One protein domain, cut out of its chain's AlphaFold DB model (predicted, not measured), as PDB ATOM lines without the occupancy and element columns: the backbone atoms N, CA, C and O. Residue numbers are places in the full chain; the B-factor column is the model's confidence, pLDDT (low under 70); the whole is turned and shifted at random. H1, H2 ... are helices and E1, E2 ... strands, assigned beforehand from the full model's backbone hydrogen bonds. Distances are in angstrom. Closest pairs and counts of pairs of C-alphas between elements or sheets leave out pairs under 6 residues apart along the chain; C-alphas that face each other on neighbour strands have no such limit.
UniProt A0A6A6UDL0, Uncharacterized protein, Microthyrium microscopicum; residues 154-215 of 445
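This is residues 154 to 215 of the 445 residues of an uncharacterized protein of Microthyrium microscopicum (UniProt A0A6A6UDL0). A small four-stranded sheet is made of two hairpins side by side, E1 with E2 and E3 with E4, and the longest helix, H3, lies slantwise over its E2 side. H2 only grazes the sheet near E4 with its last residues, and the short H1 sits between the end of E2 and H2 along the chain, touching H3. The printed part has 62 residues, with three named helices and four named strands in the order E1 E2 H1 H2 E3 E4 H3, and its class is mixed, helices and strands. The sheet runs E2 E1 E4 E3 and is mixed. The whole is compact, with a radius of gyration of the C-alphas of 10.8 A, and rounded, spanning 28 by 23 by 16 A.

In the sheet, E2 is residues 165 to 168, 9.8 A, E1 is residues 154 to 156, 6.6 A, E4 is residues 193 to 196, 10.0 A, and E3 is residues 188 to 190, 6.3 A. H3 is residues 202 to 214, 18.3 A, H2 is residues 177 to 185, 12.3 A, and H1 is residues 169 to 172, 4.9 A. E1 begins at C-alpha 154 (31.355, 128.036, 12.426), and H3 ends at C-alpha 214 (48.457, 130.815, 11.423).

The inner strands E1 and E4 are parallel, at 19 degrees, with N 155 and O 194 2.8 A apart, within hydrogen-bond range. E2 and E1, a hairpin, are antiparallel at 167 degrees, with N 167 and O 154 at 2.9 A. E4 and E3, also a hairpin, are antiparallel at 155 degrees, with N 188 and O 195 at 2.8 A. E2, H1 with H2, and E3 form a split strand-helix-strand unit, two strands running the same way with E1 and E4 between them, and its crossover is right-handed. H3 is on the sheet at a height of 9.2 A, over E2 and, only just, with 3 C-alphas, over E1. It runs slantwise to the strands, at 35 degrees to E2 on the local plane. The closest C-alphas of E2 and H3, those of Ile 167 and Lys 209, are 6.2 A apart. H1 touches H3, with H3 residues 209 to 213 alone; the closest C-alphas, of Ser 171 and Leu 212, are 5.6 A apart. H1 is not on the sheet, but only just, with 4 pairs of C-alphas within 10 A. H2 only grazes the sheet with residues 183 to 185; the closest C-alphas of H2 and E4, those of Ala 184 and Ile 194, are 6.4 A apart. H1 and H2 are close but not clearly touching, at 7.2 A between the C-alphas of Leu 172 and Leu 180, and H2 and H3 are apart. In H2 and H3 every O i to N i+4 pair is within hydrogen-bond range, and H1 is too short for such a pair.

The C-alphas of Asp 161 and Arg 215, the two farthest apart, are 29.2 A from each other. The printed part has no cut and no long link; the link E1 to E2, 8 residues, is short and the others are tight. The mean pLDDT of the printed part is 92.2, and no printed residue is under 70.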
ATOM      1  N   MET A 154      31.862 128.669  13.636       96.25
ATOM      2  CA  MET A 154      31.355 128.036  12.426       96.25
ATOM      3  C   MET A 154      31.744 126.560  12.434       96.25
ATOM      4  O   MET A 154      32.931 126.250  12.543       96.25
ATOM      5  N   LEU A 155      30.751 125.679  12.325       95.94
ATOM      6  CA  LEU A 155      30.910 124.230  12.214       95.94
ATOM      7  C   LEU A 155      30.783 123.827  10.750       95.94
ATOM      8  O   LEU A 155      29.859 124.267  10.064       95.94
ATOM      9  N   PHE A 156      31.689 122.990  10.265       95.44
ATOM     10  CA  PHE A 156      31.620 122.488   8.899       95.44
ATOM     11  C   PHE A 156      32.146 121.059   8.804       95.44
ATOM     12  O   PHE A 156      32.987 120.644   9.598       95.44
ATOM     13  N   GLY A 157      31.638 120.321   7.819       93.38
ATOM     14  CA  GLY A 157      31.859 118.885   7.699       93.38
ATOM     15  C   GLY A 157      31.583 118.348   6.304       93.38
ATOM     16  O   GLY A 157      30.894 118.998   5.515       93.38
ATOM     17  N   ARG A 158      32.120 117.165   5.984       89.62
ATOM     18  CA  ARG A 158      31.834 116.480   4.708       89.62
ATOM     19  C   ARG A 158      30.500 115.744   4.717       89.62
ATOM     20  O   ARG A 158      29.894 115.621   3.658       89.62
ATOM     21  N   SER A 159      30.059 115.291   5.884       86.69
ATOM     22  CA  SER A 159      28.760 114.662   6.112       86.69
ATOM     23  C   SER A 159      28.021 115.369   7.252       86.69
ATOM     24  O   SER A 159      28.575 116.263   7.900       86.69
ATOM     25  N   GLU A 160      26.762 115.007   7.489       81.75
ATOM     26  CA  GLU A 160      25.990 115.520   8.632       81.75
ATOM     27  C   GLU A 160      26.566 115.072   9.979       81.75
ATOM     28  O   GLU A 160      26.523 115.837  10.942       81.75
ATOM     29  N   ASP A 161      27.157 113.876  10.012       83.38
ATOM     30  CA  ASP A 161      27.741 113.273  11.212       83.38
ATOM     31  C   ASP A 161      29.188 113.739  11.467       83.38
ATOM     32  O   ASP A 161      29.697 113.635  12.582       83.38
ATOM     33  N   GLU A 162      29.860 114.296  10.452       82.69
ATOM     34  CA  GLU A 162      31.253 114.759  10.507       82.69
ATOM     35  C   GLU A 162      31.357 116.288  10.651       82.69
ATOM     36  O   GLU A 162      32.066 116.945   9.894       82.69
ATOM     37  N   LEU A 163      30.671 116.891  11.627       85.50
ATOM     38  CA  LEU A 163      30.870 118.306  12.001       85.50
ATOM     39  C   LEU A 163      32.073 118.484  12.947       85.50
ATOM     40  O   LEU A 163      31.992 119.129  13.992       85.50
ATOM     41  N   ASP A 164      33.201 117.882  12.589       88.25
ATOM     42  CA  ASP A 164      34.420 117.822  13.396       88.25
ATOM     43  C   ASP A 164      35.290 119.086  13.282       88.25
ATOM     44  O   ASP A 164      36.169 119.328  14.116       88.25
ATOM     45  N   ASN A 165      35.049 119.925  12.271       94.19
ATOM     46  CA  ASN A 165      35.845 121.119  12.029       94.19
ATOM     47  C   ASN A 165      35.153 122.398  12.519       94.19
ATOM     48  O   ASN A 165      34.020 122.709  12.152       94.19
ATOM     49  N   VAL A 166      35.891 123.192  13.305       95.56
ATOM     50  CA  VAL A 166      35.386 124.419  13.943       95.56
ATOM     51  C   VAL A 166      36.268 125.618  13.613       95.56
ATOM     52  O   VAL A 166      37.461 125.605  13.911       95.56
ATOM     53  N   ILE A 167      35.699 126.696  13.066       96.50
ATOM     54  CA  ILE A 167      36.355 128.014  13.006       96.50
ATOM     55  C   ILE A 167      35.895 128.835  14.211       96.50
ATOM     56  O   ILE A 167      34.714 129.148  14.346       96.50
ATOM     57  N   SER A 168      36.832 129.178  15.096       96.50
ATOM     58  CA  SER A 168      36.542 129.945  16.314       96.50
ATOM     59  C   SER A 168      36.175 131.404  16.014       96.50
ATOM     60  O   SER A 168      36.630 131.961  15.013       96.50
ATOM     61  N   LYS A 169      35.468 132.076  16.936       95.75
ATOM     62  CA  LYS A 169      35.206 133.530  16.877       95.75
ATOM     63  C   LYS A 169      36.460 134.343  16.562       95.75
ATOM     64  O   LYS A 169      36.415 135.263  15.755       95.75
ATOM     65  N   LYS A 170      37.589 133.995  17.190       95.62
ATOM     66  CA  LYS A 170      38.874 134.684  17.000       95.62
ATOM     67  C   LYS A 170      39.343 134.614  15.544       95.62
ATOM     68  O   LYS A 170      39.901 135.585  15.043       95.62
ATOM     69  N   SER A 171      39.135 133.484  14.875       95.38
ATOM     70  CA  SER A 171      39.505 133.284  13.470       95.38
ATOM     71  C   SER A 171      38.460 133.894  12.523       95.38
ATOM     72  O   SER A 171      38.824 134.429  11.482       95.38
ATOM     73  N   LEU A 172      37.176 133.902  12.904       94.94
ATOM     74  CA  LEU A 172      36.111 134.582  12.149       94.94
ATOM     75  C   LEU A 172      36.286 136.109  12.145       94.94
ATOM     76  O   LEU A 172      36.143 136.732  11.102       94.94
ATOM     77  N   LEU A 173      36.681 136.710  13.274       94.06
ATOM     78  CA  LEU A 173      36.987 138.147  13.384       94.06
ATOM     79  C   LEU A 173      38.154 138.598  12.493       94.06
ATOM     80  O   LEU A 173      38.319 139.780  12.218       94.06
ATOM     81  N   GLN A 174      38.994 137.653  12.086       93.19
ATOM     82  CA  GLN A 174      40.169 137.886  11.258       93.19
ATOM     83  C   GLN A 174      39.875 137.836   9.755       93.19
ATOM     84  O   GLN A 174      40.764 138.144   8.952       93.19
ATOM     85  N   MET A 175      38.666 137.412   9.393       93.69
ATOM     86  CA  MET A 175      38.189 137.280   8.029       93.69
ATOM     87  C   MET A 175      37.555 138.601   7.561       93.69
ATOM     88  O   MET A 175      36.889 139.264   8.356       93.69
ATOM     89  N   PRO A 176      37.709 138.992   6.284       94.62
ATOM     90  CA  PRO A 176      36.980 140.137   5.749       94.62
ATOM     91  C   PRO A 176      35.458 139.942   5.868       94.62
ATOM     92  O   PRO A 176      34.948 138.860   5.572       94.62
ATOM     93  N   ASP A 177      34.727 140.998   6.236       93.06
ATOM     94  CA  ASP A 177      33.274 140.945   6.491       93.06
ATOM     95  C   ASP A 177      32.488 140.346   5.309       93.06
ATOM     96  O   ASP A 177      31.645 139.467   5.480       93.06
ATOM     97  N   MET A 178      32.838 140.726   4.077       93.12
ATOM     98  CA  MET A 178      32.208 140.185   2.866       93.12
ATOM     99  C   MET A 178      32.392 138.672   2.695       93.12
ATOM    100  O   MET A 178      31.469 137.992   2.243       93.12
ATOM    101  N   VAL A 179      33.558 138.135   3.061       95.00
ATOM    102  CA  VAL A 179      33.844 136.693   2.992       95.00
ATOM    103  C   VAL A 179      32.984 135.964   4.025       95.00
ATOM    104  O   VAL A 179      32.344 134.964   3.697       95.00
ATOM    105  N   LEU A 180      32.895 136.506   5.246       94.38
ATOM    106  CA  LEU A 180      32.080 135.940   6.321       94.38
ATOM    107  C   LEU A 180      30.592 135.915   5.955       94.38
ATOM    108  O   LEU A 180      29.943 134.885   6.121       94.38
ATOM    109  N   ARG A 181      30.057 137.004   5.392       93.69
ATOM    110  CA  ARG A 181      28.663 137.062   4.915       93.69
ATOM    111  C   ARG A 181      28.382 136.042   3.817       93.69
ATOM    112  O   ARG A 181      27.340 135.395   3.832       93.69
ATOM    113  N   ARG A 182      29.315 135.858   2.879       93.62
ATOM    114  CA  ARG A 182      29.181 134.846   1.818       93.62
ATOM    115  C   ARG A 182      29.229 133.421   2.353       93.62
ATOM    116  O   ARG A 182      28.513 132.569   1.838       93.62
ATOM    117  N   LEU A 183      30.046 133.155   3.367       93.38
ATOM    118  CA  LEU A 183      30.042 131.860   4.047       93.38
ATOM    119  C   LEU A 183      28.744 131.640   4.819       93.38
ATOM    120  O   LEU A 183      28.166 130.564   4.723       93.38
ATOM    121  N   ALA A 184      28.257 132.662   5.523       92.56
ATOM    122  CA  ALA A 184      26.987 132.594   6.234       92.56
ATOM    123  C   ALA A 184      25.810 132.328   5.291       92.56
ATOM    124  O   ALA A 184      24.958 131.513   5.610       92.56
ATOM    125  N   ALA A 185      25.813 132.923   4.096       92.50
ATOM    126  CA  ALA A 185      24.814 132.659   3.061       92.50
ATOM    127  C   ALA A 185      24.826 131.208   2.541       92.50
ATOM    128  O   ALA A 185      23.834 130.745   1.988       92.50
ATOM    129  N   LYS A 186      25.955 130.498   2.680       92.00
ATOM    130  CA  LYS A 186      26.102 129.086   2.294       92.00
ATOM    131  C   LYS A 186      25.770 128.114   3.435       92.00
ATOM    132  O   LYS A 186      25.768 126.910   3.198       92.00
ATOM    133  N   GLY A 187      25.577 128.609   4.657       91.88
ATOM    134  CA  GLY A 187      25.342 127.799   5.848       91.88
ATOM    135  C   GLY A 187      23.975 128.055   6.472       91.88
ATOM    136  O   GLY A 187      23.273 129.003   6.135       91.88
ATOM    137  N   GLU A 188      23.616 127.204   7.424       92.94
ATOM    138  CA  GLU A 188      22.465 127.403   8.295       92.94
ATOM    139  C   GLU A 188      22.902 128.219   9.517       92.94
ATOM    140  O   GLU A 188      23.824 127.832  10.242       92.94
ATOM    141  N   ILE A 189      22.263 129.368   9.741       91.62
ATOM    142  CA  ILE A 189      22.524 130.212  10.909       91.62
ATOM    143  C   ILE A 189      21.596 129.759  12.037       91.62
ATOM    144  O   ILE A 189      20.380 129.895  11.935       91.62
ATOM    145  N   SER A 190      22.172 129.252  13.126       90.00
ATOM    146  CA  SER A 190      21.440 128.847  14.328       90.00
ATOM    147  C   SER A 190      22.000 129.591  15.539       90.00
ATOM    148  O   SER A 190      23.057 129.251  16.086       90.00
ATOM    149  N   GLY A 191      21.317 130.678  15.914       88.50
ATOM    150  CA  GLY A 191      21.729 131.574  16.994       88.50
ATOM    151  C   GLY A 191      23.151 132.123  16.785       88.50
ATOM    152  O   GLY A 191      23.411 132.757  15.763       88.50
ATOM    153  N   PRO A 192      24.096 131.896  17.719       91.00
ATOM    154  CA  PRO A 192      25.467 132.391  17.606       91.00
ATOM    155  C   PRO A 192      26.358 131.538  16.687       91.00
ATOM    156  O   PRO A 192      27.568 131.764  16.654       91.00
ATOM    157  N   SER A 193      25.812 130.537  15.994       92.75
ATOM    158  CA  SER A 193      26.587 129.567  15.220       92.75
ATOM    159  C   SER A 193      26.175 129.533  13.752       92.75
ATOM    160  O   SER A 193      25.010 129.734  13.414       92.75
ATOM    161  N   ILE A 194      27.146 129.258  12.881       93.94
ATOM    162  CA  ILE A 194      26.896 128.893  11.482       93.94
ATOM    163  C   ILE A 194      27.247 127.420  11.318       93.94
ATOM    164  O   ILE A 194      28.343 127.013  11.699       93.94
ATOM    165  N   THR A 195      26.355 126.640  10.719       94.38
ATOM    166  CA  THR A 195      26.589 125.221  10.433       94.38
ATOM    167  C   THR A 195      26.543 124.965   8.932       94.38
ATOM    168  O   THR A 195      25.607 125.368   8.248       94.38
ATOM    169  N   MET A 196      27.556 124.283   8.403       93.12
ATOM    170  CA  MET A 196      27.658 123.898   6.994       93.12
ATOM    171  C   MET A 196      27.763 122.372   6.894       93.12
ATOM    172  O   MET A 196      28.859 121.810   6.954       93.12
ATOM    173  N   LYS A 197      26.612 121.702   6.781       88.50
ATOM    174  CA  LYS A 197      26.514 120.239   6.645       88.50
ATOM    175  C   LYS A 197      26.729 119.807   5.193       88.50
ATOM    176  O   LYS A 197      26.432 120.574   4.279       88.50
ATOM    177  N   ASN A 198      27.213 118.579   4.986       83.50
ATOM    178  CA  ASN A 198      27.433 117.985   3.656       83.50
ATOM    179  C   ASN A 198      28.243 118.894   2.713       83.50
ATOM    180  O   ASN A 198      27.955 119.024   1.519       83.50
ATOM    181  N   TYR A 199      29.236 119.592   3.264       88.75
ATOM    182  CA  TYR A 199      29.901 120.665   2.551       88.75
ATOM    183  C   TYR A 199      31.015 120.115   1.659       88.75
ATOM    184  O   TYR A 199      32.116 119.806   2.113       88.75
ATOM    185  N   SER A 200      30.751 120.030   0.353       89.38
ATOM    186  CA  SER A 200      31.697 119.495  -0.642       89.38
ATOM    187  C   SER A 200      33.043 120.233  -0.665       89.38
ATOM    188  O   SER A 200      34.085 119.633  -0.920       89.38
ATOM    189  N   GLN A 201      33.043 121.526  -0.324       92.25
ATOM    190  CA  GLN A 201      34.240 122.369  -0.243       92.25
ATOM    191  C   GLN A 201      34.922 122.314   1.142       92.25
ATOM    192  O   GLN A 201      35.792 123.137   1.435       92.25
ATOM    193  N   ALA A 202      34.585 121.336   1.996       92.75
ATOM    194  CA  ALA A 202      35.229 121.127   3.295       92.75
ATOM    195  C   ALA A 202      36.771 121.085   3.227       92.75
ATOM    196  O   ALA A 202      37.400 121.740   4.057       92.75
ATOM    197  N   PRO A 203      37.434 120.432   2.244       92.81
ATOM    198  CA  PRO A 203      38.898 120.471   2.141       92.81
ATOM    199  C   PRO A 203      39.459 121.895   2.011       92.81
ATOM    200  O   PRO A 203      40.467 122.219   2.643       92.81
ATOM    201  N   SER A 204      38.790 122.752   1.238       95.06
ATOM    202  CA  SER A 204      39.165 124.157   1.055       95.06
ATOM    203  C   SER A 204      38.884 124.988   2.310       95.06
ATOM    204  O   SER A 204      39.709 125.820   2.692       95.06
ATOM    205  N   MET A 205      37.790 124.704   3.025       94.81
ATOM    206  CA  MET A 205      37.507 125.304   4.336       94.81
ATOM    207  C   MET A 205      38.557 124.948   5.387       94.81
ATOM    208  O   MET A 205      38.994 125.832   6.120       94.81
ATOM    209  N   ILE A 206      39.023 123.694   5.436       94.12
ATOM    210  CA  ILE A 206      40.116 123.279   6.332       94.12
ATOM    211  C   ILE A 206      41.370 124.120   6.051       94.12
ATOM    212  O   ILE A 206      42.043 124.570   6.981       94.12
ATOM    213  N   ARG A 207      41.675 124.381   4.774       93.88
ATOM    214  CA  ARG A 207      42.820 125.221   4.384       93.88
ATOM    215  C   ARG A 207      42.637 126.670   4.788       93.88
ATOM    216  O   ARG A 207      43.550 127.248   5.372       93.88
ATOM    217  N   MET A 208      41.463 127.236   4.534       95.25
ATOM    218  CA  MET A 208      41.138 128.592   4.961       95.25
ATOM    219  C   MET A 208      41.219 128.728   6.487       95.25
ATOM    220  O   MET A 208      41.832 129.674   6.968       95.25
ATOM    221  N   LYS A 209      40.696 127.762   7.254       95.12
ATOM    222  CA  LYS A 209      40.847 127.710   8.716       95.12
ATOM    223  C   LYS A 209      42.323 127.740   9.115       95.12
ATOM    224  O   LYS A 209      42.723 128.587   9.904       95.12
ATOM    225  N   GLY A 210      43.145 126.864   8.532       93.00
ATOM    226  CA  GLY A 210      44.586 126.836   8.799       93.00
ATOM    227  C   GLY A 210      45.293 128.156   8.460       93.00
ATOM    228  O   GLY A 210      46.185 128.577   9.200       93.00
ATOM    229  N   TYR A 211      44.871 128.827   7.385       94.06
ATOM    230  CA  TYR A 211      45.371 130.145   6.991       94.06
ATOM    231  C   TYR A 211      44.966 131.243   7.983       94.06
ATOM    232  O   TYR A 211      45.797 132.070   8.347       94.06
ATOM    233  N   LEU A 212      43.722 131.237   8.465       93.88
ATOM    234  CA  LEU A 212      43.240 132.188   9.473       93.88
ATOM    235  C   LEU A 212      43.946 132.001  10.817       93.88
ATOM    236  O   LEU A 212      44.308 132.985  11.458       93.88
ATOM    237  N   ASP A 213      44.165 130.751  11.225       92.12
ATOM    238  CA  ASP A 213      44.773 130.428  12.517       92.12
ATOM    239  C   ASP A 213      46.262 130.818  12.564       92.12
ATOM    240  O   ASP A 213      46.736 131.305  13.588       92.12
ATOM    241  N   ASN A 214      46.996 130.641  11.456       90.19
ATOM    242  CA  ASN A 214      48.457 130.815  11.423       90.19
ATOM    243  C   ASN A 214      48.940 132.043  10.638       90.19
ATOM    244  O   ASN A 214      50.133 132.336  10.655       90.19
ATOM    245  N   ARG A 215      48.059 132.709   9.879       87.44
ATOM    246  CA  ARG A 215      48.391 133.771   8.900       87.44
ATOM    247  C   ARG A 215      49.447 133.387   7.861       87.44
ATOM    248  O   ARG A 215      49.994 134.239   7.169       87.44
TER     249      ARG A 215